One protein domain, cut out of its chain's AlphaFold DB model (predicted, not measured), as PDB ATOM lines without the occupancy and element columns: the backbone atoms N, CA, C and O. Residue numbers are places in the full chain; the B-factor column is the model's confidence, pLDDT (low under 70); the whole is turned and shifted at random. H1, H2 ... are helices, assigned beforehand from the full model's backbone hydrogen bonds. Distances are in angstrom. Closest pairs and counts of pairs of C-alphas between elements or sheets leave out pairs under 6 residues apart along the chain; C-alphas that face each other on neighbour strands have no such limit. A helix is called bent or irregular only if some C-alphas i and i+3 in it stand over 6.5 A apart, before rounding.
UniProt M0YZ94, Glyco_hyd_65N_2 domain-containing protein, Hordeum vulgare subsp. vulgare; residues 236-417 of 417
ATOM      1  N   SER A 236     116.531  16.770  29.736       91.44
ATOM      2  CA  SER A 236     115.621  16.112  30.681       91.44
ATOM      3  C   SER A 236     116.297  15.783  32.020       91.44
ATOM      4  O   SER A 236     115.613  15.561  33.020       91.44
ATOM      5  N   LEU A 237     117.635  15.770  32.086       94.38
ATOM      6  CA  LEU A 237     118.373  15.671  33.351       94.38
ATOM      7  C   LEU A 237     118.344  17.007  34.104       94.38
ATOM      8  O   LEU A 237     118.263  17.010  35.331       94.38
ATOM      9  N   VAL A 238     118.340  18.132  33.382       96.31
ATOM     10  CA  VAL A 238     118.168  19.472  33.968       96.31
ATOM     11  C   VAL A 238     116.766  19.619  34.566       96.31
ATOM     12  O   VAL A 238     116.632  20.075  35.701       96.31
ATOM     13  N   GLU A 239     115.729  19.168  33.852       96.25
ATOM     14  CA  GLU A 239     114.362  19.086  34.390       96.25
ATOM     15  C   GLU A 239     114.302  18.225  35.660       96.25
ATOM     16  O   GLU A 239     113.722  18.639  36.666       96.25
ATOM     17  N   LEU A 240     114.935  17.043  35.629       97.06
ATOM     18  CA  LEU A 240     114.989  16.135  36.773       97.06
ATOM     19  C   LEU A 240     115.685  16.784  37.974       97.06
ATOM     20  O   LEU A 240     115.164  16.695  39.080       97.06
ATOM     21  N   LEU A 241     116.823  17.456  37.774       98.31
ATOM     22  CA  LEU A 241     117.560  18.130  38.846       98.31
ATOM     23  C   LEU A 241     116.760  19.295  39.446       98.31
ATOM     24  O   LEU A 241     116.709  19.435  40.669       98.31
ATOM     25  N   PHE A 242     116.083  20.085  38.605       98.75
ATOM     26  CA  PHE A 242     115.176  21.143  39.058       98.75
ATOM     27  C   PHE A 242     114.058  20.579  39.945       98.75
ATOM     28  O   PHE A 242     113.828  21.058  41.057       98.75
ATOM     29  N   GLN A 243     113.392  19.516  39.485       98.75
ATOM     30  CA  GLN A 243     112.338  18.870  40.264       98.75
ATOM     31  C   GLN A 243     112.878  18.163  41.509       98.75
ATOM     32  O   GLN A 243     112.190  18.118  42.527       98.75
ATOM     33  N   TYR A 244     114.112  17.662  41.472       98.88
ATOM     34  CA  TYR A 244     114.749  17.051  42.631       98.88
ATOM     35  C   TYR A 244     114.962  18.067  43.756       98.88
ATOM     36  O   TYR A 244     114.669  17.751  44.905       98.88
ATOM     37  N   GLY A 245     115.348  19.311  43.444       98.81
ATOM     38  CA  GLY A 245     115.414  20.392  44.436       98.81
ATOM     39  C   GLY A 245     114.067  20.655  45.122       98.81
ATOM     40  O   GLY A 245     114.000  20.759  46.347       98.81
ATOM     41  N   ARG A 246     112.971  20.673  44.350       98.81
ATOM     42  CA  ARG A 246     111.606  20.806  44.894       98.81
ATOM     43  C   ARG A 246     111.202  19.605  45.749       98.81
ATOM     44  O   ARG A 246     110.672  19.794  46.838       98.81
ATOM     45  N   TYR A 247     111.475  18.385  45.282       98.88
ATOM     46  CA  TYR A 247     111.249  17.154  46.046       98.88
ATOM     47  C   TYR A 247     111.989  17.185  47.390       98.88
ATOM     48  O   TYR A 247     111.380  16.902  48.423       98.88
ATOM     49  N   LEU A 248     113.278  17.549  47.388       98.88
ATOM     50  CA  LEU A 248     114.090  17.606  48.602       98.88
ATOM     51  C   LEU A 248     113.485  18.586  49.604       98.88
ATOM     52  O   LEU A 248     113.234  18.184  50.735       98.88
ATOM     53  N   LEU A 249     113.155  19.808  49.175       98.81
ATOM     54  CA  LEU A 249     112.569  20.818  50.055       98.81
ATOM     55  C   LEU A 249     111.216  20.375  50.644       98.81
ATOM     56  O   LEU A 249     111.016  20.495  51.851       98.81
ATOM     57  N   ILE A 250     110.320  19.791  49.835       98.88
ATOM     58  CA  ILE A 250     109.062  19.194  50.334       98.88
ATOM     59  C   ILE A 250     109.352  18.098  51.371       98.88
ATOM     60  O   ILE A 250     108.600  17.925  52.328       98.88
ATOM     61  N   SER A 251     110.431  17.340  51.188       98.75
ATOM     62  CA  SER A 251     110.762  16.197  52.044       98.75
ATOM     63  C   SER A 251     111.492  16.579  53.336       98.75
ATOM     64  O   SER A 251     111.493  15.774  54.265       98.75
ATOM     65  N   CYS A 252     112.111  17.763  53.414       98.38
ATOM     66  CA  CYS A 252     112.920  18.184  54.566       98.38
ATOM     67  C   CYS A 252     112.460  19.470  55.270       98.38
ATOM     68  O   CYS A 252     113.011  19.788  56.320       98.38
ATOM     69  N   SER A 253     111.477  20.200  54.735       98.56
ATOM     70  CA  SER A 253     110.966  21.435  55.339       98.56
ATOM     71  C   SER A 253     109.451  21.525  55.169       98.56
ATOM     72  O   SER A 253     108.944  21.947  54.129       98.56
ATOM     73  N   ARG A 254     108.704  21.078  56.180       98.50
ATOM     74  CA  ARG A 254     107.234  21.127  56.214       98.50
ATOM     75  C   ARG A 254     106.783  21.944  57.428       98.50
ATOM     76  O   ARG A 254     107.513  21.986  58.412       98.50
ATOM     77  N   PRO A 255     105.592  22.564  57.398       98.44
ATOM     78  CA  PRO A 255     105.033  23.242  58.566       98.44
ATOM     79  C   PRO A 255     105.155  22.405  59.848       98.44
ATOM     80  O   PRO A 255     104.849  21.209  59.845       98.44
ATOM     81  N   GLY A 256     105.644  23.022  60.924       96.19
ATOM     82  CA  GLY A 256     105.898  22.362  62.207       96.19
ATOM     83  C   GLY A 256     107.178  21.514  62.303       96.19
ATOM     84  O   GLY A 256     107.421  20.929  63.361       96.19
ATOM     85  N   THR A 257     108.010  21.426  61.256       97.50
ATOM     86  CA  THR A 257     109.330  20.771  61.335       97.50
ATOM     87  C   THR A 257     110.435  21.749  61.734       97.50
ATOM     88  O   THR A 257     110.230  22.954  61.833       97.50
ATOM     89  N   GLN A 258     111.642  21.227  61.962       97.75
ATOM     90  CA  GLN A 258     112.847  22.058  62.010       97.75
ATOM     91  C   GLN A 258     113.261  22.489  60.599       97.75
ATOM     92  O   GLN A 258     112.761  21.959  59.602       97.75
ATOM     93  N   ILE A 259     114.191  23.439  60.528       98.25
ATOM     94  CA  ILE A 259     114.766  23.895  59.266       98.25
ATOM     95  C   ILE A 259     115.570  22.802  58.545       98.25
ATOM     96  O   ILE A 259     116.260  22.007  59.180       98.25
ATOM     97  N   SER A 260     115.569  22.835  57.208       98.00
ATOM     98  CA  SER A 260     116.517  22.085  56.371       98.00
ATOM     99  C   SER A 260     117.956  22.535  56.647       98.00
ATOM    100  O   SER A 260     118.323  23.668  56.322       98.00
ATOM    101  N   ASN A 261     118.776  21.655  57.224       98.06
ATOM    102  CA  ASN A 261     120.179  21.931  57.546       98.06
ATOM    103  C   ASN A 261     121.113  21.657  56.342       98.06
ATOM    104  O   ASN A 261     120.639  21.521  55.212       98.06
ATOM    105  N   LEU A 262     122.438  21.575  56.545       98.31
ATOM    106  CA  LEU A 262     123.410  21.324  55.461       98.31
ATOM    107  C   LEU A 262     123.167  20.026  54.670       98.31
ATOM    108  O   LEU A 262     123.615  19.917  53.532       98.31
ATOM    109  N   GLN A 263     122.471  19.050  55.253       98.38
ATOM    110  CA  GLN A 263     122.116  17.784  54.606       98.38
ATOM    111  C   GLN A 263     120.593  17.579  54.563       98.38
ATOM    112  O   GLN A 263     120.114  16.449  54.465       98.38
ATOM    113  N   GLY A 264     119.807  18.657  54.673       98.38
ATOM    114  CA  GLY A 264     118.354  18.596  54.811       98.38
ATOM    115  C   GLY A 264     117.935  17.967  56.135       98.38
ATOM    116  O   GLY A 264     117.834  18.657  57.146       98.38
ATOM    117  N   ILE A 265     117.693  16.656  56.101       98.00
ATOM    118  CA  ILE A 265     117.419  15.798  57.268       98.00
ATOM    119  C   ILE A 265     118.159  14.447  57.190       98.00
ATOM    120  O   ILE A 265     117.936  13.565  58.020       98.00
ATOM    121  N   TRP A 266     119.010  14.243  56.178       98.25
ATOM    122  CA  TRP A 266     119.587  12.938  55.848       98.25
ATOM    123  C   TRP A 266     121.053  12.861  56.270       98.25
ATOM    124  O   TRP A 266     121.936  13.222  55.504       98.25
ATOM    125  N   ASN A 267     121.308  12.341  57.472       96.88
ATOM    126  CA  ASN A 267     122.653  12.118  57.999       96.88
ATOM    127  C   ASN A 267     122.760  10.732  58.661       96.88
ATOM    128  O   ASN A 267     121.868  10.323  59.404       96.88
ATOM    129  N   GLN A 268     123.864  10.025  58.418       95.50
ATOM    130  CA  GLN A 268     124.159   8.713  59.017       95.50
ATOM    131  C   GLN A 268     125.346   8.735  59.992       95.50
ATOM    132  O   GLN A 268     125.638   7.723  60.643       95.50
ATOM    133  N   ASP A 269     126.062   9.854  60.075       93.75
ATOM    134  CA  ASP A 269     127.308   9.976  60.822       93.75
ATOM    135  C   ASP A 269     127.073  10.653  62.172       93.75
ATOM    136  O   ASP A 269     126.278  11.581  62.286       93.75
ATOM    137  N   LEU A 270     127.761  10.186  63.221       90.38
ATOM    138  CA  LEU A 270     127.713  10.846  64.535       90.38
ATOM    139  C   LEU A 270     128.451  12.190  64.517       90.38
ATOM    140  O   LEU A 270     128.099  13.088  65.275       90.38
ATOM    141  N   LEU A 271     129.453  12.304  63.639       91.19
ATOM    142  CA  LEU A 271     130.317  13.466  63.449       91.19
ATOM    143  C   LEU A 271     130.294  13.881  61.969       91.19
ATOM    144  O   LEU A 271     131.259  13.635  61.243       91.19
ATOM    145  N   PRO A 272     129.168  14.421  61.472       93.56
ATOM    146  CA  PRO A 272     129.074  14.858  60.085       93.56
ATOM    147  C   PRO A 272     129.973  16.072  59.814       93.56
ATOM    148  O   PRO A 272     130.277  16.854  60.715       93.56
ATOM    149  N   GLN A 273     130.353  16.261  58.548       92.75
ATOM    150  CA  GLN A 273     131.095  17.447  58.101       92.75
ATOM    151  C   GLN A 273     130.336  18.734  58.444       92.75
ATOM    152  O   GLN A 273     129.118  18.806  58.246       92.75
ATOM    153  N   TRP A 274     131.068  19.716  58.990       93.50
ATOM    154  CA  TRP A 274     130.522  20.966  59.546       93.50
ATOM    155  C   TRP A 274     129.330  20.740  60.477       93.50
ATOM    156  O   TRP A 274     128.379  21.516  60.532       93.50
ATOM    157  N   GLU A 275     129.351  19.596  61.160       92.06
ATOM    158  CA  GLU A 275     128.357  19.175  62.133       92.06
ATOM    159  C   GLU A 275     126.919  19.108  61.590       92.06
ATOM    160  O   GLU A 275     125.960  19.039  62.361       92.06
ATOM    161  N   CYS A 276     126.755  19.107  60.260       95.38
ATOM    162  CA  CYS A 276     125.457  19.246  59.603       95.38
ATOM    163  C   CYS A 276     124.681  20.495  60.086       95.38
ATOM    164  O   CYS A 276     123.452  20.534  60.039       95.38
ATOM    165  N   ALA A 277     125.385  21.509  60.597       95.38
ATOM    166  CA  ALA A 277     124.793  22.675  61.235       95.38
ATOM    167  C   ALA A 277     124.172  23.634  60.205       95.38
ATOM    168  O   ALA A 277     124.579  23.650  59.045       95.38
ATOM    169  N   PRO A 278     123.199  24.479  60.578       97.38
ATOM    170  CA  PRO A 278     122.767  25.573  59.719       97.38
ATOM    171  C   PRO A 278     123.849  26.664  59.629       97.38
ATOM    172  O   PRO A 278     124.140  27.354  60.609       97.38
ATOM    173  N   HIS A 279     124.419  26.837  58.434       97.75
ATOM    174  CA  HIS A 279     125.367  27.906  58.111       97.75
ATOM    175  C   HIS A 279     124.631  29.100  57.497       97.75
ATOM    176  O   HIS A 279     123.959  28.979  56.477       97.75
ATOM    177  N   LEU A 280     124.740  30.258  58.136       98.00
ATOM    178  CA  LEU A 280     123.976  31.477  57.868       98.00
ATOM    179  C   LEU A 280     124.742  32.495  57.013       98.00
ATOM    180  O   LEU A 280     124.250  33.603  56.809       98.00
ATOM    181  N   ASN A 281     125.945  32.160  56.549       97.00
ATOM    182  CA  ASN A 281     126.739  32.995  55.647       97.00
ATOM    183  C   ASN A 281     126.576  32.619  54.164       97.00
ATOM    184  O   ASN A 281     127.286  33.197  53.347       97.00
ATOM    185  N   ILE A 282     125.683  31.669  53.834       98.44
ATOM    186  CA  ILE A 282     125.161  31.378  52.483       98.44
ATOM    187  C   ILE A 282     124.209  30.163  52.491       98.44
ATOM    188  O   ILE A 282     123.175  30.176  51.823       98.44
ATOM    189  N   ASN A 283     124.561  29.085  53.199       98.62
ATOM    190  CA  ASN A 283     123.975  27.760  52.961       98.62
ATOM    191  C   ASN A 283     122.500  27.667  53.359       98.62
ATOM    192  O   ASN A 283     121.687  27.159  52.590       98.62
ATOM    193  N   LEU A 284     122.138  28.161  54.546       98.69
ATOM    194  CA  LEU A 284     120.755  28.122  55.004       98.69
ATOM    195  C   LEU A 284     119.881  29.011  54.122       98.69
ATOM    196  O   LEU A 284     118.787  28.601  53.766       98.69
ATOM    197  N   GLN A 285     120.361  30.183  53.708       98.75
ATOM    198  CA  GLN A 285     119.630  31.031  52.767       98.75
ATOM    199  C   GLN A 285     119.390  30.286  51.450       98.75
ATOM    200  O   GLN A 285     118.254  30.205  50.978       98.75
ATOM    201  N   MET A 286     120.442  29.656  50.913       98.81
ATOM    202  CA  MET A 286     120.381  28.876  49.678       98.81
ATOM    203  C   MET A 286     119.352  27.744  49.741       98.81
ATOM    204  O   MET A 286     118.609  27.554  48.778       98.81
ATOM    205  N   ASN A 287     119.247  27.045  50.877       98.81
ATOM    206  CA  ASN A 287     118.250  25.987  51.070       98.81
ATOM    207  C   ASN A 287     116.811  26.480  50.828       98.81
ATOM    208  O   ASN A 287     115.970  25.705  50.372       98.81
ATOM    209  N   TYR A 288     116.526  27.758  51.107       98.81
ATOM    210  CA  TYR A 288     115.177  28.326  51.039       98.81
ATOM    211  C   TYR A 288     114.939  29.245  49.838       98.81
ATOM    212  O   TYR A 288     113.786  29.597  49.591       98.81
ATOM    213  N   TRP A 289     115.954  29.573  49.031       98.75
ATOM    214  CA  TRP A 289     115.766  30.294  47.762       98.75
ATOM    215  C   TRP A 289     114.689  29.699  46.840       98.75
ATOM    216  O   TRP A 289     113.947  30.482  46.247       98.75
ATOM    217  N   PRO A 290     114.524  28.364  46.702       98.25
ATOM    218  CA  PRO A 290     113.487  27.832  45.823       98.25
ATOM    219  C   PRO A 290     112.066  27.918  46.405       98.25
ATOM    220  O   PRO A 290     111.124  27.740  45.643       98.25
ATOM    221  N   THR A 291     111.873  28.186  47.702       98.12
ATOM    222  CA  THR A 291     110.548  28.108  48.363       98.12
ATOM    223  C   THR A 291     109.474  28.928  47.647       98.12
ATOM    224  O   THR A 291     108.474  28.381  47.184       98.12
ATOM    225  N   LEU A 292     109.704  30.230  47.498       98.25
ATOM    226  CA  LEU A 292     108.775  31.170  46.882       98.25
ATOM    227  C   LEU A 292     108.698  31.005  45.350       98.25
ATOM    228  O   LEU A 292     107.615  30.685  44.848       98.25
ATOM    229  N   PRO A 293     109.800  31.124  44.576       98.25
ATOM    230  CA  PRO A 293     109.735  31.035  43.115       98.25
ATOM    231  C   PRO A 293     109.326  29.648  42.593       98.25
ATOM    232  O   PRO A 293     108.808  29.555  41.482       98.25
ATOM    233  N   CYS A 294     109.508  28.570  43.368       98.50
ATOM    234  CA  CYS A 294     109.086  27.215  42.980       98.50
ATOM    235  C   CYS A 294     107.749  26.776  43.604       98.50
ATOM    236  O   CYS A 294     107.434  25.578  43.579       98.50
ATOM    237  N   ASN A 295     106.955  27.730  44.108       98.69
ATOM    238  CA  ASN A 295     105.583  27.546  44.591       98.69
ATOM    239  C   ASN A 295     105.452  26.513  45.732       98.69
ATOM    240  O   ASN A 295     104.596  25.625  45.711       98.69
ATOM    241  N   LEU A 296     106.342  26.624  46.719       98.69
ATOM    242  CA  LEU A 296     106.438  25.808  47.932       98.69
ATOM    243  C   LEU A 296     106.469  26.708  49.173       98.69
ATOM    244  O   LEU A 296     107.337  26.579  50.035       98.69
ATOM    245  N   ILE A 297     105.552  27.669  49.237       98.12
ATOM    246  CA  ILE A 297     105.575  28.713  50.261       98.12
ATOM    247  C   ILE A 297     105.456  28.165  51.686       98.12
ATOM    248  O   ILE A 297     106.142  28.633  52.590       98.12
ATOM    249  N   GLU A 298     104.665  27.112  51.871       97.75
ATOM    250  CA  GLU A 298     104.480  26.435  53.154       97.75
ATOM    251  C   GLU A 298     105.785  25.788  53.647       97.75
ATOM    252  O   GLU A 298     106.005  25.648  54.846       97.75
ATOM    253  N   CYS A 299     106.697  25.431  52.736       98.62
ATOM    254  CA  CYS A 299     108.011  24.900  53.092       98.62
ATOM    255  C   CYS A 299     108.957  25.965  53.665       98.62
ATOM    256  O   CYS A 299     110.028  25.606  54.152       98.62
ATOM    257  N   GLN A 300     108.603  27.254  53.608       98.06
ATOM    258  CA  GLN A 300     109.388  28.330  54.213       98.06
ATOM    259  C   GLN A 300     109.080  28.520  55.704       98.06
ATOM    260  O   GLN A 300     109.920  29.059  56.418       98.06
ATOM    261  N   GLU A 301     107.928  28.049  56.190       98.38
ATOM    262  CA  GLU A 301     107.463  28.254  57.569       98.38
ATOM    263  C   GLU A 301     108.501  27.855  58.639       98.38
ATOM    264  O   GLU A 301     108.796  28.700  59.487       98.38
ATOM    265  N   PRO A 302     109.186  26.688  58.555       98.62
ATOM    266  CA  PRO A 302     110.238  26.340  59.513       98.62
ATOM    267  C   PRO A 302     111.359  27.379  59.626       98.62
ATOM    268  O   PRO A 302     111.905  27.585  60.709       98.62
ATOM    269  N   LEU A 303     111.713  28.055  58.524       98.81
ATOM    270  CA  LEU A 303     112.721  29.115  58.542       98.81
ATOM    271  C   LEU A 303     112.223  30.344  59.297       98.81
ATOM    272  O   LEU A 303     112.983  30.925  60.068       98.81
ATOM    273  N   LEU A 304     110.967  30.740  59.086       98.62
ATOM    274  CA  LEU A 304     110.389  31.931  59.713       98.62
ATOM    275  C   LEU A 304     110.300  31.748  61.238       98.62
ATOM    276  O   LEU A 304     110.727  32.628  61.989       98.62
ATOM    277  N   ASP A 305     109.859  30.571  61.686       98.31
ATOM    278  CA  ASP A 305     109.818  30.195  63.105       98.31
ATOM    279  C   ASP A 305     111.220  30.156  63.731       98.31
ATOM    280  O   ASP A 305     111.451  30.613  64.859       98.31
ATOM    281  N   PHE A 306     112.194  29.639  62.983       98.62
ATOM    282  CA  PHE A 306     113.573  29.575  63.445       98.62
ATOM    283  C   PHE A 306     114.223  30.964  63.536       98.62
ATOM    284  O   PHE A 306     114.945  31.230  64.499       98.62
ATOM    285  N   ILE A 307     113.919  31.888  62.615       98.81
ATOM    286  CA  ILE A 307     114.350  33.293  62.711       98.81
ATOM    287  C   ILE A 307     113.786  33.944  63.979       98.81
ATOM    288  O   ILE A 307     114.521  34.643  64.676       98.81
ATOM    289  N   ALA A 308     112.523  33.685  64.328       98.50
ATOM    290  CA  ALA A 308     111.945  34.200  65.568       98.50
ATOM    291  C   ALA A 308     112.696  33.686  66.811       98.50
ATOM    292  O   ALA A 308     113.015  34.463  67.713       98.50
ATOM    293  N   SER A 309     113.065  32.402  66.825       98.50
ATOM    294  CA  SER A 309     113.885  31.816  67.897       98.50
ATOM    295  C   SER A 309     115.286  32.440  67.967       98.50
ATOM    296  O   SER A 309     115.771  32.781  69.051       98.50
ATOM    297  N   LEU A 310     115.923  32.652  66.811       98.69
ATOM    298  CA  LEU A 310     117.212  33.336  66.709       98.69
ATOM    299  C   LEU A 310     117.137  34.784  67.193       98.69
ATOM    300  O   LEU A 310     118.085  35.241  67.820       98.69
ATOM    301  N   ALA A 311     116.040  35.500  66.950       98.69
ATOM    302  CA  ALA A 311     115.880  36.877  67.407       98.69
ATOM    303  C   ALA A 311     115.803  36.976  68.938       98.69
ATOM    304  O   ALA A 311     116.439  37.846  69.544       98.69
ATOM    305  N   VAL A 312     115.103  36.036  69.584       98.44
ATOM    306  CA  VAL A 312     115.043  35.947  71.052       98.44
ATOM    307  C   VAL A 312     116.442  35.737  71.637       98.44
ATOM    308  O   VAL A 312     116.895  36.527  72.469       98.44
ATOM    309  N   ASN A 313     117.167  34.720  71.167       98.44
ATOM    310  CA  ASN A 313     118.521  34.433  71.652       98.44
ATOM    311  C   ASN A 313     119.521  35.536  71.262       98.44
ATOM    312  O   ASN A 313     120.351  35.966  72.068       98.44
ATOM    313  N   GLY A 314     119.397  36.052  70.043       98.69
ATOM    314  CA  GLY A 314     120.246  37.082  69.457       98.69
ATOM    315  C   GLY A 314     120.147  38.426  70.160       98.69
ATOM    316  O   GLY A 314     121.128  39.166  70.163       98.69
ATOM    317  N   THR A 315     119.031  38.719  70.832       98.81
ATOM    318  CA  THR A 315     118.902  39.905  71.695       98.81
ATOM    319  C   THR A 315     119.900  39.854  72.856       98.81
ATOM    320  O   THR A 315     120.541  40.849  73.203       98.81
ATOM    321  N   LYS A 316     120.103  38.667  73.443       98.44
ATOM    322  CA  LYS A 316     121.103  38.470  74.500       98.44
ATOM    323  C   LYS A 316     122.522  38.628  73.952       98.44
ATOM    324  O   LYS A 316     123.350  39.249  74.617       98.44
ATOM    325  N   THR A 317     122.801  38.103  72.758       98.56
ATOM    326  CA  THR A 317     124.104  38.279  72.097       98.56
ATOM    327  C   THR A 317     124.384  39.746  71.777       98.56
ATOM    328  O   THR A 317     125.463  40.221  72.115       98.56
ATOM    329  N   ALA A 318     123.424  40.483  71.209       98.69
ATOM    330  CA  ALA A 318     123.563  41.912  70.917       98.69
ATOM    331  C   ALA A 318     123.940  42.703  72.179       98.69
ATOM    332  O   ALA A 318     124.949  43.409  72.209       98.69
ATOM    333  N   LYS A 319     123.208  42.476  73.274       98.62
ATOM    334  CA  LYS A 319     123.453  43.152  74.551       98.62
ATOM    335  C   LYS A 319     124.805  42.804  75.179       98.62
ATOM    336  O   LYS A 319     125.498  43.696  75.657       98.62
ATOM    337  N   ILE A 320     125.163  41.520  75.246       98.31
ATOM    338  CA  ILE A 320     126.365  41.071  75.970       98.31
ATOM    339  C   ILE A 320     127.635  41.343  75.163       98.31
ATOM    340  O   ILE A 320     128.614  41.836  75.720       98.31
ATOM    341  N   ASN A 321     127.633  41.004  73.874       97.69
ATOM    342  CA  ASN A 321     128.838  41.036  73.048       97.69
ATOM    343  C   ASN A 321     129.090  42.418  72.441       97.69
ATOM    344  O   ASN A 321     130.246  42.781  72.252       97.69
ATOM    345  N   TYR A 322     128.025  43.168  72.153       97.56
ATOM    346  CA  TYR A 322     128.108  44.422  71.402       97.56
ATOM    347  C   TYR A 322     127.584  45.636  72.164       97.56
ATOM    348  O   TYR A 322     127.772  46.752  71.700       97.56
ATOM    349  N   GLN A 323     126.944  45.441  73.326       98.06
ATOM    350  CA  GLN A 323     126.234  46.505  74.052       98.06
ATOM    351  C   GLN A 323     125.213  47.239  73.165       98.06
ATOM    352  O   GLN A 323     124.925  48.412  73.379       98.06
ATOM    353  N   ALA A 324     124.662  46.518  72.188       98.38
ATOM    354  CA  ALA A 324     123.752  47.030  71.178       98.38
ATOM    355  C   ALA A 324     122.306  46.610  71.467       98.38
ATOM    356  O   ALA A 324     122.040  45.595  72.126       98.38
ATOM    357  N   SER A 325     121.377  47.397  70.939       98.44
ATOM    358  CA  SER A 325     119.952  47.095  70.867       98.44
ATOM    359  C   SER A 325     119.671  46.031  69.805       98.44
ATOM    360  O   SER A 325     120.555  45.605  69.060       98.44
ATOM    361  N   GLY A 326     118.410  45.605  69.710       98.69
ATOM    362  CA  GLY A 326     117.994  44.681  68.663       98.69
ATOM    363  C   GLY A 326     118.505  43.257  68.875       98.69
ATOM    364  O   GLY A 326     118.682  42.816  70.011       98.69
ATOM    365  N   TRP A 327     118.722  42.524  67.782       98.88
ATOM    366  CA  TRP A 327     119.229  41.153  67.817       98.88
ATOM    367  C   TRP A 327     120.233  40.873  66.696       98.88
ATOM    368  O   TRP A 327     120.169  41.449  65.611       98.88
ATOM    369  N   VAL A 328     121.150  39.940  66.964       98.81
ATOM    370  CA  VAL A 328     122.205  39.516  66.034       98.81
ATOM    371  C   VAL A 328     122.381  38.003  66.060       98.81
ATOM    372  O   VAL A 328     122.280  37.376  67.113       98.81
ATOM    373  N   THR A 329     122.699  37.420  64.907       98.50
ATOM    374  CA  THR A 329     123.275  36.075  64.807       98.50
ATOM    375  C   THR A 329     124.423  36.065  63.796       98.50
ATOM    376  O   THR A 329     124.489  36.927  62.915       98.50
ATOM    377  N   HIS A 330     125.335  35.109  63.952       98.06
ATOM    378  CA  HIS A 330     126.590  35.025  63.204       98.06
ATOM    379  C   HIS A 330     126.516  33.990  62.073       98.06
ATOM    380  O   HIS A 330     125.432  33.620  61.638       98.06
ATOM    381  N   HIS A 331     127.666  33.528  61.576       96.88
ATOM    382  CA  HIS A 331     127.761  32.637  60.419       96.88
ATOM    383  C   HIS A 331     127.247  31.199  60.630       96.88
ATOM    384  O   HIS A 331     126.961  30.542  59.639       96.88
ATOM    385  N   VAL A 332     127.118  30.695  61.864       96.56
ATOM    386  CA  VAL A 332     126.668  29.318  62.164       96.56
ATOM    387  C   VAL A 332     125.772  29.321  63.395       96.56
ATOM    388  O   VAL A 332     125.985  30.094  64.334       96.56
ATOM    389  N   THR A 333     124.780  28.436  63.396       97.19
ATOM    390  CA  THR A 333     123.884  28.173  64.526       97.19
ATOM    391  C   THR A 333     123.637  26.667  64.674       97.19
ATOM    392  O   THR A 333     124.351  25.858  64.093       97.19
ATOM    393  N   ASP A 334     122.661  26.264  65.480       95.75
ATOM    394  CA  ASP A 334     122.265  24.873  65.680       95.75
ATOM    395  C   ASP A 334     120.801  24.765  66.128       95.75
ATOM    396  O   ASP A 334     120.061  25.748  66.133       95.75
ATOM    397  N   ILE A 335     120.368  23.559  66.505       95.94
ATOM    398  CA  ILE A 335     118.994  23.296  66.958       95.94
ATOM    399  C   ILE A 335     118.596  24.122  68.199       95.94
ATOM    400  O   ILE A 335     117.413  24.320  68.457       95.94
ATOM    401  N   TRP A 336     119.571  24.651  68.949       96.31
ATOM    402  CA  TRP A 336     119.356  25.513  70.113       96.31
ATOM    403  C   TRP A 336     119.262  26.997  69.743       96.31
ATOM    404  O   TRP A 336     119.214  27.850  70.629       96.31
ATOM    405  N   ALA A 337     119.240  27.320  68.445       97.56
ATOM    406  CA  ALA A 337     119.244  28.682  67.926       97.56
ATOM    407  C   ALA A 337     120.391  29.518  68.529       97.56
ATOM    408  O   ALA A 337     120.200  30.670  68.935       97.56
ATOM    409  N   LYS A 338     121.593  28.927  68.634       96.69
ATOM    410  CA  LYS A 338     122.800  29.636  69.080       96.69
ATOM    411  C   LYS A 338     123.053  30.854  68.192       96.69
ATOM    412  O   LYS A 338     123.139  30.727  66.975       96.69
ATOM    413  N   SER A 339     123.216  32.020  68.808       98.00
ATOM    414  CA  SER A 339     123.360  33.301  68.107       98.00
ATOM    415  C   SER A 339     124.753  33.926  68.210       98.00
ATOM    416  O   SER A 339     125.077  34.830  67.443       98.00
ATOM    417  N   SER A 340     125.599  33.481  69.142       96.94
ATOM    418  CA  SER A 340     126.971  33.983  69.285       96.94
ATOM    419  C   SER A 340     127.921  33.396  68.239       96.94
ATOM    420  O   SER A 340     127.720  32.271  67.770       96.94
ATOM    421  N   ALA A 341     129.002  34.123  67.938       94.81
ATOM    422  CA  ALA A 341     130.116  33.614  67.144       94.81
ATOM    423  C   ALA A 341     130.616  32.258  67.680       94.81
ATOM    424  O   ALA A 341     130.536  31.965  68.880       94.81
ATOM    425  N   PHE A 342     131.097  31.398  66.785       89.00
ATOM    426  CA  PHE A 342     131.849  30.212  67.194       89.00
ATOM    427  C   PHE A 342     133.264  30.628  67.592       89.00
ATOM    428  O   PHE A 342     133.772  31.653  67.142       89.00
ATOM    429  N   ASN A 343     133.871  29.858  68.492       87.81
ATOM    430  CA  ASN A 343     135.229  30.116  68.953       87.81
ATOM    431  C   ASN A 343     136.238  29.464  67.999       87.81
ATOM    432  O   ASN A 343     136.900  28.492  68.356       87.81
ATOM    433  N   GLU A 344     136.290  29.971  66.774       88.00
ATOM    434  CA  GLU A 344     137.169  29.483  65.714       88.00
ATOM    435  C   GLU A 344     137.841  30.660  64.979       88.00
ATOM    436  O   GLU A 344     137.932  31.765  65.517       88.00
ATOM    437  N   ASP A 345     138.350  30.447  63.760       92.06
ATOM    438  CA  ASP A 345     139.038  31.488  62.991       92.06
ATOM    439  C   ASP A 345     138.106  32.687  62.740       92.06
ATOM    440  O   ASP A 345     136.975  32.563  62.247       92.06
ATOM    441  N   ALA A 346     138.597  33.875  63.097       92.56
ATOM    442  CA  ALA A 346     137.842  35.115  63.034       92.56
ATOM    443  C   ALA A 346     137.366  35.450  61.613       92.56
ATOM    444  O   ALA A 346     136.324  36.091  61.482       92.56
ATOM    445  N   LYS A 347     138.071  34.980  60.566       92.75
ATOM    446  CA  LYS A 347     137.741  35.264  59.155       92.75
ATOM    447  C   LYS A 347     136.327  34.823  58.757       92.75
ATOM    448  O   LYS A 347     135.722  35.441  57.885       92.75
ATOM    449  N   TYR A 348     135.806  33.779  59.398       92.38
ATOM    450  CA  TYR A 348     134.438  33.296  59.204       92.38
ATOM    451  C   TYR A 348     133.588  33.457  60.469       92.38
ATOM    452  O   TYR A 348     132.401  33.759  60.375       92.38
ATOM    453  N   SER A 349     134.192  33.348  61.658       92.81
ATOM    454  CA  SER A 349     133.446  33.342  62.920       92.81
ATOM    455  C   SER A 349     132.860  34.696  63.305       92.81
ATOM    456  O   SER A 349     131.712  34.764  63.757       92.81
ATOM    457  N   VAL A 350     133.620  35.780  63.113       94.12
ATOM    458  CA  VAL A 350     133.229  37.145  63.508       94.12
ATOM    459  C   VAL A 350     132.507  37.831  62.347       94.12
ATOM    460  O   VAL A 350     132.915  38.875  61.847       94.12
ATOM    461  N   TRP A 351     131.416  37.212  61.901       97.44
ATOM    462  CA  TRP A 351     130.561  37.728  60.835       97.44
ATOM    463  C   TRP A 351     129.126  37.926  61.362       97.44
ATOM    464  O   TRP A 351     128.317  36.999  61.299       97.44
ATOM    465  N   PRO A 352     128.791  39.101  61.932       97.50
ATOM    466  CA  PRO A 352     127.513  39.358  62.611       97.50
ATOM    467  C   PRO A 352     126.364  39.743  61.656       97.50
ATOM    468  O   PRO A 352     125.493  40.531  62.010       97.50
ATOM    469  N   MET A 353     126.361  39.222  60.425       98.12
ATOM    470  CA  MET A 353     125.389  39.595  59.383       98.12
ATOM    471  C   MET A 353     124.380  38.479  59.066       98.12
ATOM    472  O   MET A 353     123.520  38.654  58.202       98.12
ATOM    473  N   GLY A 354     124.430  37.348  59.782       98.31
ATOM    474  CA  GLY A 354     123.538  36.209  59.541       98.31
ATOM    475  C   GLY A 354     122.071  36.573  59.743       98.31
ATOM    476  O   GLY A 354     121.232  36.250  58.906       98.31
ATOM    477  N   GLY A 355     121.769  37.326  60.805       98.31
ATOM    478  CA  GLY A 355     120.408  37.800  61.082       98.31
ATOM    479  C   GLY A 355     119.886  38.742  60.000       98.31
ATOM    480  O   GLY A 355     118.764  38.576  59.526       98.31
ATOM    481  N   ALA A 356     120.733  39.670  59.550       98.25
ATOM    482  CA  ALA A 356     120.388  40.643  58.519       98.25
ATOM    483  C   ALA A 356     120.097  39.967  57.172       98.25
ATOM    484  O   ALA A 356     119.106  40.295  56.521       98.25
ATOM    485  N   TRP A 357     120.901  38.974  56.773       98.75
ATOM    486  CA  TRP A 357     120.629  38.225  55.546       98.75
ATOM    487  C   TRP A 357     119.377  37.355  55.693       98.75
ATOM    488  O   TRP A 357     118.523  37.367  54.813       98.75
ATOM    489  N   LEU A 358     119.181  36.665  56.820       98.75
ATOM    490  CA  LEU A 358     117.946  35.907  57.052       98.75
ATOM    491  C   LEU A 358     116.686  36.784  56.994       98.75
ATOM    492  O   LEU A 358     115.664  36.346  56.472       98.75
ATOM    493  N   CYS A 359     116.763  38.038  57.443       98.62
ATOM    494  CA  CYS A 359     115.652  38.982  57.347       98.62
ATOM    495  C   CYS A 359     115.201  39.269  55.905       98.62
ATOM    496  O   CYS A 359     114.045  39.638  55.699       98.62
ATOM    497  N   THR A 360     116.055  39.053  54.899       98.50
ATOM    498  CA  THR A 360     115.636  39.167  53.489       98.50
ATOM    499  C   THR A 360     114.519  38.179  53.154       98.50
ATOM    500  O   THR A 360     113.563  38.566  52.492       98.50
ATOM    501  N   HIS A 361     114.536  36.968  53.726       98.75
ATOM    502  CA  HIS A 361     113.474  35.978  53.535       98.75
ATOM    503  C   HIS A 361     112.133  36.414  54.140       98.75
ATOM    504  O   HIS A 361     111.090  36.117  53.563       98.75
ATOM    505  N   LEU A 362     112.140  37.131  55.274       98.75
ATOM    506  CA  LEU A 362     110.918  37.695  55.867       98.75
ATOM    507  C   LEU A 362     110.283  38.721  54.925       98.75
ATOM    508  O   LEU A 362     109.073  38.719  54.700       98.75
ATOM    509  N   TRP A 363     111.114  39.600  54.364       98.62
ATOM    510  CA  TRP A 363     110.661  40.622  53.434       98.62
ATOM    511  C   TRP A 363     110.182  40.023  52.109       98.62
ATOM    512  O   TRP A 363     109.108  40.384  51.633       98.62
ATOM    513  N   GLU A 364     110.923  39.068  51.544       98.44
ATOM    514  CA  GLU A 364     110.528  38.341  50.335       98.44
ATOM    515  C   GLU A 364     109.198  37.608  50.528       98.44
ATOM    516  O   GLU A 364     108.317  37.725  49.680       98.44
ATOM    517  N   HIS A 365     108.997  36.925  51.661       98.56
ATOM    518  CA  HIS A 365     107.734  36.247  51.958       98.56
ATOM    519  C   HIS A 365     106.548  37.222  51.919       98.56
ATOM    520  O   HIS A 365     105.539  36.961  51.257       98.56
ATOM    521  N   TYR A 366     106.698  38.397  52.544       98.56
ATOM    522  CA  TYR A 366     105.704  39.460  52.431       98.56
ATOM    523  C   TYR A 366     105.536  39.948  50.986       98.56
ATOM    524  O   TYR A 366     104.406  40.123  50.547       98.56
ATOM    525  N   GLN A 367     106.609  40.161  50.222       98.06
ATOM    526  CA  GLN A 367     106.492  40.646  48.842       98.06
ATOM    527  C   GLN A 367     105.766  39.662  47.915       98.06
ATOM    528  O   GLN A 367     105.039  40.101  47.025       98.06
ATOM    529  N   TYR A 368     105.932  38.354  48.128       98.06
ATOM    530  CA  TYR A 368     105.255  37.323  47.337       98.06
ATOM    531  C   TYR A 368     103.764  37.192  47.670       98.06
ATOM    532  O   TYR A 368     102.965  36.949  46.767       98.06
ATOM    533  N   LEU A 369     103.378  37.346  48.942       97.31
ATOM    534  CA  LEU A 369     101.989  37.154  49.388       97.31
ATOM    535  C   LEU A 369     101.183  38.438  49.569       97.31
ATOM    536  O   LEU A 369      99.954  38.407  49.535       97.31
ATOM    537  N   LEU A 370     101.866  39.553  49.813       97.94
ATOM    538  CA  LEU A 370     101.298  40.820  50.276       97.94
ATOM    539  C   LEU A 370     100.444  40.675  51.550       97.94
ATOM    540  O   LEU A 370      99.532  41.472  51.791       97.94
ATOM    541  N   ASP A 371     100.756  39.679  52.385       98.25
ATOM    542  CA  ASP A 371     100.084  39.437  53.661       98.25
ATOM    543  C   ASP A 371     100.502  40.494  54.696       98.25
ATOM    544  O   ASP A 371     101.595  40.474  55.272       98.25
ATOM    545  N   LYS A 372      99.604  41.453  54.925       98.38
ATOM    546  CA  LYS A 372      99.821  42.555  55.867       98.38
ATOM    547  C   LYS A 372      99.801  42.108  57.324       98.38
ATOM    548  O   LYS A 372     100.436  42.773  58.142       98.38
ATOM    549  N   ASP A 373      99.092  41.033  57.651       98.56
ATOM    550  CA  ASP A 373      99.054  40.515  59.015       98.56
ATOM    551  C   ASP A 373     100.369  39.806  59.336       98.56
ATOM    552  O   ASP A 373     100.952  40.070  60.391       98.56
ATOM    553  N   PHE A 374     100.903  39.017  58.400       98.38
ATOM    554  CA  PHE A 374     102.262  38.481  58.501       98.38
ATOM    555  C   PHE A 374     103.306  39.599  58.621       98.38
ATOM    556  O   PHE A 374     104.161  39.558  59.511       98.38
ATOM    557  N   LEU A 375     103.219  40.635  57.774       98.75
ATOM    558  CA  LEU A 375     104.142  41.769  57.852       98.75
ATOM    559  C   LEU A 375     104.100  42.423  59.231       98.75
ATOM    560  O   LEU A 375     105.140  42.619  59.849       98.75
ATOM    561  N   LYS A 376     102.905  42.765  59.713       98.69
ATOM    562  CA  LYS A 376     102.727  43.505  60.963       98.69
ATOM    563  C   LYS A 376     103.135  42.691  62.189       98.69
ATOM    564  O   LYS A 376     103.761  43.241  63.089       98.69
ATOM    565  N   ASN A 377     102.733  41.424  62.249       98.31
ATOM    566  CA  ASN A 377     102.823  40.629  63.473       98.31
ATOM    567  C   ASN A 377     104.093  39.772  63.542       98.31
ATOM    568  O   ASN A 377     104.511  39.421  64.643       98.31
ATOM    569  N   THR A 378     104.718  39.468  62.400       97.88
ATOM    570  CA  THR A 378     105.881  38.572  62.333       97.88
ATOM    571  C   THR A 378     107.084  39.253  61.694       97.88
ATOM    572  O   THR A 378     108.104  39.433  62.356       97.88
ATOM    573  N   ALA A 379     106.994  39.666  60.425       98.62
ATOM    574  CA  ALA A 379     108.178  40.123  59.694       98.62
ATOM    575  C   ALA A 379     108.722  41.465  60.198       98.62
ATOM    576  O   ALA A 379     109.926  41.587  60.412       98.62
ATOM    577  N   TYR A 380     107.866  42.470  60.400       98.75
ATOM    578  CA  TYR A 380     108.296  43.821  60.764       98.75
ATOM    579  C   TYR A 380     108.990  43.887  62.132       98.75
ATOM    580  O   TYR A 380     110.081  44.450  62.172       98.75
ATOM    581  N   PRO A 381     108.478  43.270  63.218       98.75
ATOM    582  CA  PRO A 381     109.198  43.249  64.496       98.75
ATOM    583  C   PRO A 381     110.594  42.613  64.399       98.75
ATOM    584  O   PRO A 381     111.546  43.085  65.020       98.75
ATOM    585  N   LEU A 382     110.743  41.557  63.591       98.75
ATOM    586  CA  LEU A 382     112.028  40.888  63.378       98.75
ATOM    587  C   LEU A 382     112.986  41.751  62.539       98.75
ATOM    588  O   LEU A 382     114.158  41.881  62.899       98.75
ATOM    589  N   LEU A 383     112.480  42.379  61.471       98.81
ATOM    590  CA  LEU A 383     113.212  43.329  60.627       98.81
ATOM    591  C   LEU A 383     113.696  44.541  61.431       98.81
ATOM    592  O   LEU A 383     114.874  44.886  61.371       98.81
ATOM    593  N   GLU A 384     112.803  45.160  62.204       98.75
ATOM    594  CA  GLU A 384     113.106  46.296  63.075       98.75
ATOM    595  C   GLU A 384     114.178  45.920  64.099       98.75
ATOM    596  O   GLU A 384     115.176  46.623  64.233       98.75
ATOM    597  N   GLY A 385     114.032  44.770  64.762       98.62
ATOM    598  CA  GLY A 385     115.020  44.289  65.720       98.62
ATOM    599  C   GLY A 385     116.413  44.096  65.108       98.62
ATOM    600  O   GLY A 385     117.408  44.409  65.754       98.62
ATOM    601  N   CYS A 386     116.515  43.629  63.863       98.06
ATOM    602  CA  CYS A 386     117.815  43.495  63.207       98.06
ATOM    603  C   CYS A 386     118.367  44.858  62.758       98.06
ATOM    604  O   CYS A 386     119.556  45.131  62.920       98.06
ATOM    605  N   ALA A 387     117.504  45.749  62.259       98.50
ATOM    606  CA  ALA A 387     117.886  47.107  61.885       98.50
ATOM    607  C   ALA A 387     118.420  47.907  63.085       98.50
ATOM    608  O   ALA A 387     119.441  48.572  62.942       98.50
ATOM    609  N   LEU A 388     117.795  47.784  64.262       98.69
ATOM    610  CA  LEU A 388     118.261  48.408  65.506       98.69
ATOM    611  C   LEU A 388     119.669  47.942  65.902       98.69
ATOM    612  O   LEU A 388     120.500  48.757  66.295       98.69
ATOM    613  N   PHE A 389     119.958  46.645  65.759       98.75
ATOM    614  CA  PHE A 389     121.313  46.139  65.976       98.75
ATOM    615  C   PHE A 389     122.300  46.771  64.991       98.75
ATOM    616  O   PHE A 389     123.351  47.253  65.399       98.75
ATOM    617  N   LEU A 390     121.963  46.798  63.697       98.12
ATOM    618  CA  LEU A 390     122.841  47.363  62.676       98.12
ATOM    619  C   LEU A 390     123.098  48.858  62.897       98.12
ATOM    620  O   LEU A 390     124.230  49.297  62.721       98.12
ATOM    621  N   THR A 391     122.095  49.638  63.308       97.94
ATOM    622  CA  THR A 391     122.284  51.068  63.598       97.94
ATOM    623  C   THR A 391     123.203  51.312  64.789       97.94
ATOM    624  O   THR A 391     123.980  52.259  64.742       97.94
ATOM    625  N   ASP A 392     123.156  50.452  65.809       98.00
ATOM    626  CA  ASP A 392     124.064  50.521  66.960       98.00
ATOM    627  C   ASP A 392     125.463  49.961  66.631       98.00
ATOM    628  O   ASP A 392     126.448  50.326  67.272       98.00
ATOM    629  N   TRP A 393     125.562  49.070  65.637       96.75
ATOM    630  CA  TRP A 393     126.813  48.442  65.199       96.75
ATOM    631  C   TRP A 393     127.646  49.311  64.249       96.75
ATOM    632  O   TRP A 393     128.869  49.181  64.191       96.75
ATOM    633  N   LEU A 394     126.988  50.174  63.477       97.50
ATOM    634  CA  LEU A 394     127.648  51.079  62.545       97.50
ATOM    635  C   LEU A 394     128.440  52.161  63.290       97.50
ATOM    636  O   LEU A 394     127.937  52.812  64.202       97.50
ATOM    637  N   ILE A 395     129.667  52.406  62.835       96.62
ATOM    638  CA  ILE A 395     130.540  53.473  63.338       96.62
ATOM    639  C   ILE A 395     130.945  54.411  62.202       96.62
ATOM    640  O   ILE A 395     130.968  54.012  61.040       96.62
ATOM    641  N   GLU A 396     131.296  55.657  62.514       97.00
ATOM    642  CA  GLU A 396     131.835  56.577  61.509       97.00
ATOM    643  C   GLU A 396     133.263  56.165  61.110       97.00
ATOM    644  O   GLU A 396     134.170  56.088  61.939       97.00
ATOM    645  N   GLY A 397     133.450  55.872  59.825       94.25
ATOM    646  CA  GLY A 397     134.730  55.533  59.220       94.25
ATOM    647  C   GLY A 397     135.545  56.765  58.804       94.25
ATOM    648  O   GLY A 397     135.042  57.891  58.777       94.25
ATOM    649  N   PRO A 398     136.807  56.581  58.375       93.56
ATOM    650  CA  PRO A 398     137.733  57.682  58.076       93.56
ATOM    651  C   PRO A 398     137.304  58.564  56.891       93.56
ATOM    652  O   PRO A 398     137.860  59.641  56.687       93.56
ATOM    653  N   ARG A 399     136.330  58.111  56.091       94.38
ATOM    654  CA  ARG A 399     135.755  58.856  54.960       94.38
ATOM    655  C   ARG A 399     134.429  59.552  55.297       94.38
ATOM    656  O   ARG A 399     133.773  60.035  54.379       94.38
ATOM    657  N   GLY A 400     134.015  59.570  56.568       94.56
ATOM    658  CA  GLY A 400     132.715  60.107  56.996       94.56
ATOM    659  C   GLY A 400     131.519  59.245  56.570       94.56
ATOM    660  O   GLY A 400     130.392  59.728  56.513       94.56
ATOM    661  N   LEU A 401     131.763  57.979  56.211       96.38
ATOM    662  CA  LEU A 401     130.726  56.986  55.924       96.38
ATOM    663  C   LEU A 401     130.533  56.094  57.146       96.38
ATOM    664  O   LEU A 401     131.493  55.831  57.863       96.38
ATOM    665  N   LEU A 402     129.318  55.593  57.351       97.44
ATOM    666  CA  LEU A 402     129.078  54.555  58.348       97.44
ATOM    667  C   LEU A 402     129.638  53.212  57.855       97.44
ATOM    668  O   LEU A 402     129.356  52.790  56.733       97.44
ATOM    669  N   GLU A 403     130.432  52.552  58.691       96.62
ATOM    670  CA  GLU A 403     131.148  51.309  58.401       96.62
ATOM    671  C   GLU A 403     130.917  50.282  59.523       96.62
ATOM    672  O   GLU A 403     130.575  50.636  60.652       96.62
ATOM    673  N   THR A 404     131.105  48.993  59.223       95.31
ATOM    674  CA  THR A 404     131.103  47.913  60.221       95.31
ATOM    675  C   THR A 404     132.537  47.539  60.589       95.31
ATOM    676  O   THR A 404     133.382  47.354  59.710       95.31
ATOM    677  N   ASN A 405     132.834  47.420  61.885       92.88
ATOM    678  CA  ASN A 405     134.164  47.040  62.363       92.88
ATOM    679  C   ASN A 405     134.084  46.307  63.719       92.88
ATOM    680  O   ASN A 405     133.587  46.896  64.678       92.88
ATOM    681  N   PRO A 406     134.624  45.077  63.843       93.38
ATOM    682  CA  PRO A 406     135.208  44.235  62.793       93.38
ATOM    683  C   PRO A 406     134.230  43.848  61.677       93.38
ATOM    684  O   PRO A 406     133.015  43.803  61.867       93.38
ATOM    685  N   SER A 407     134.788  43.550  60.503       94.31
ATOM    686  CA  SER A 407     134.058  43.060  59.333       94.31
ATOM    687  C   SER A 407     134.898  42.031  58.582       94.31
ATOM    688  O   SER A 407     136.130  42.110  58.566       94.31
ATOM    689  N   THR A 408     134.230  41.062  57.966       95.50
ATOM    690  CA  THR A 408     134.857  40.014  57.160       95.50
ATOM    691  C   THR A 408     134.108  39.841  55.844       95.50
ATOM    692  O   THR A 408     132.928  40.175  55.730       95.50
ATOM    693  N   SER A 409     134.805  39.300  54.843       96.19
ATOM    694  CA  SER A 409     134.213  38.817  53.595       96.19
ATOM    695  C   SER A 409     134.303  37.290  53.606       96.19
ATOM    696  O   SER A 409     135.341  36.763  53.194       96.19
ATOM    697  N   PRO A 410     133.280  36.578  54.120       93.50
ATOM    698  CA  PRO A 410     133.346  35.135  54.308       93.50
ATOM    699  C   PRO A 410     133.781  34.399  53.032       93.50
ATOM    700  O   PRO A 410     133.225  34.630  51.964       93.50
ATOM    701  N   GLU A 411     134.783  33.524  53.059       92.75
ATOM    702  CA  GLU A 411     135.688  33.157  54.169       92.75
ATOM    703  C   GLU A 411     137.142  33.491  53.819       92.75
ATOM    704  O   GLU A 411     138.079  32.744  54.111       92.75
ATOM    705  N   HIS A 412     137.328  34.612  53.124       93.50
ATOM    706  CA  HIS A 412     138.600  34.972  52.526       93.50
ATOM    707  C   HIS A 412     139.415  35.908  53.423       93.50
ATOM    708  O   HIS A 412     138.886  36.818  54.063       93.50
ATOM    709  N   ALA A 413     140.729  35.690  53.438       91.56
ATOM    710  CA  ALA A 413     141.681  36.601  54.054       91.56
ATOM    711  C   ALA A 413     142.075  37.721  53.077       91.56
ATOM    712  O   ALA A 413     141.933  37.596  51.861       91.56
ATOM    713  N   PHE A 414     142.624  38.804  53.617       91.62
ATOM    714  CA  PHE A 414     143.302  39.838  52.841       91.62
ATOM    715  C   PHE A 414     144.798  39.834  53.167       91.62
ATOM    716  O   PHE A 414     145.216  39.358  54.221       91.62
ATOM    717  N   ILE A 415     145.607  40.382  52.263       90.81
ATOM    718  CA  ILE A 415     147.029  40.636  52.507       90.81
ATOM    719  C   ILE A 415     147.139  42.073  53.024       90.81
ATOM    720  O   ILE A 415     146.672  42.998  52.358       90.81
ATOM    721  N   ALA A 416     147.695  42.256  54.223       83.69
ATOM    722  CA  ALA A 416     147.961  43.588  54.761       83.69
ATOM    723  C   ALA A 416     149.123  44.263  53.991       83.69
ATOM    724  O   ALA A 416     150.005  43.536  53.525       83.69
ATOM    725  N   PRO A 417     149.114  45.604  53.834       71.38
ATOM    726  CA  PRO A 417     150.160  46.359  53.133       71.38
ATOM    727  C   PRO A 417     151.582  46.154  53.660       71.38
ATOM    728  O   PRO A 417     151.737  45.973  54.891       71.38
TER     729      PRO A 417
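AT A GLANCE: This is residues 236 to 417 of the 417 residues of the protein "Glyco_hyd_65N_2 domain-containing protein" of Hordeum vulgare subsp. vulgare (UniProt M0YZ94). Three long helices, H4, H6 and H7, lie side by side in an up-and-down bundle, each running against the one before it in the chain; H1 stands at one end of the longest axis, its first residues 236 to 241 sticking out, and the looping tail of residues 394 to 417 runs out toward the other end. Three short helices, H2, H3 and H5, and long loops fill in the rest around the bundle. The printed part has 182 residues, with seven named helices in the order H1 to H7 and no named strand; the class is all helix. It is compact, with a radius of gyration of the C-alphas of 17.4 A, and it spans 54 by 41 by 31 A.

HOW THE PARTS SIT: H1, residues 236 to 252, touches no helix, but is near H4, residues 297 to 322: they are close but not clearly touching, at a steep tilt of 61 degrees, and their closest C-alphas, those of Ile 250 and Cys 299, are 6.4 A apart. H2, residues 273 to 276, is apart from H1 and H4. H3, residues 283 to 288, is close to H1 but not clearly touching it, and about perpendicular to it at 84 degrees, with the closest C-alphas, those of Leu 249 and Asn 287, 7.7 A apart. H5, residues 346 to 349, touches no helix. H6, residues 354 to 369, is the hub, touching H3, H4 and H7, residues 372 to 393. H6 only just touches H3, with 3 pairs of C-alphas within 8 A, and does so with residues 357 to 361 alone; the closest C-alphas are those of Gln 285 and Leu 358, 6.7 A apart. H6 touches H4 with residues 355 to 362 alone, opposite ways at a shallow tilt of 34 degrees, only just short of steep; the closest C-alphas, those of Leu 304 and Leu 362, are 6.9 A apart. H6 and H7 form a helical hairpin at a shallow tilt of 26 degrees, with the C-alphas of Leu 362 and Ala 379 the closest at 5.3 A. H4 and H7 touch and run the same way at a shallow tilt of 31 degrees, with the closest C-alphas, those of Ala 311 and Leu 382, 6.9 A apart. Every O i to N i+4 pair is within hydrogen-bond range in H1; the counts are 1 of 2 in H3, 18 of 22 in H4, 9 of 12 in H6 and 14 of 18 in H7, while H2 and H5 are too short for such a pair.

IN THESE COORDINATES: H1 begins at C-alpha 236, (115.621, 16.112, 30.681), and is 24.1 A long. H2 is 6.1 A long, H3 9.0 A and H5 4.7 A. H4, the longest helix, begins at C-alpha 297, (105.575, 28.713, 50.261), and measures 34.7 A, with a kink of 36 degrees near residue 313. H6 is 23.8 A long. H7 is 29.2 A long, has a kink of 44 degrees near residue 380, and ends at C-alpha 393, (126.813, 48.442, 65.199). H4 and H7 are only just irregular: C-alphas 299 and 302, and C-alphas 377 and 380, are each 6.9 A apart.

THE WHOLE: The two C-alphas farthest apart are those of Ser 236 and Pro 398, at 54.5 A. The links H1 to H2 and H4 to H5 are long, with 20 and 23 residues. After H7, residues 395 to 396 pair with residues 402 to 403, antiparallel, and the chain ends at Pro 417. The printed part has no cut, its mean pLDDT is 96.8, and no printed residue is under 70.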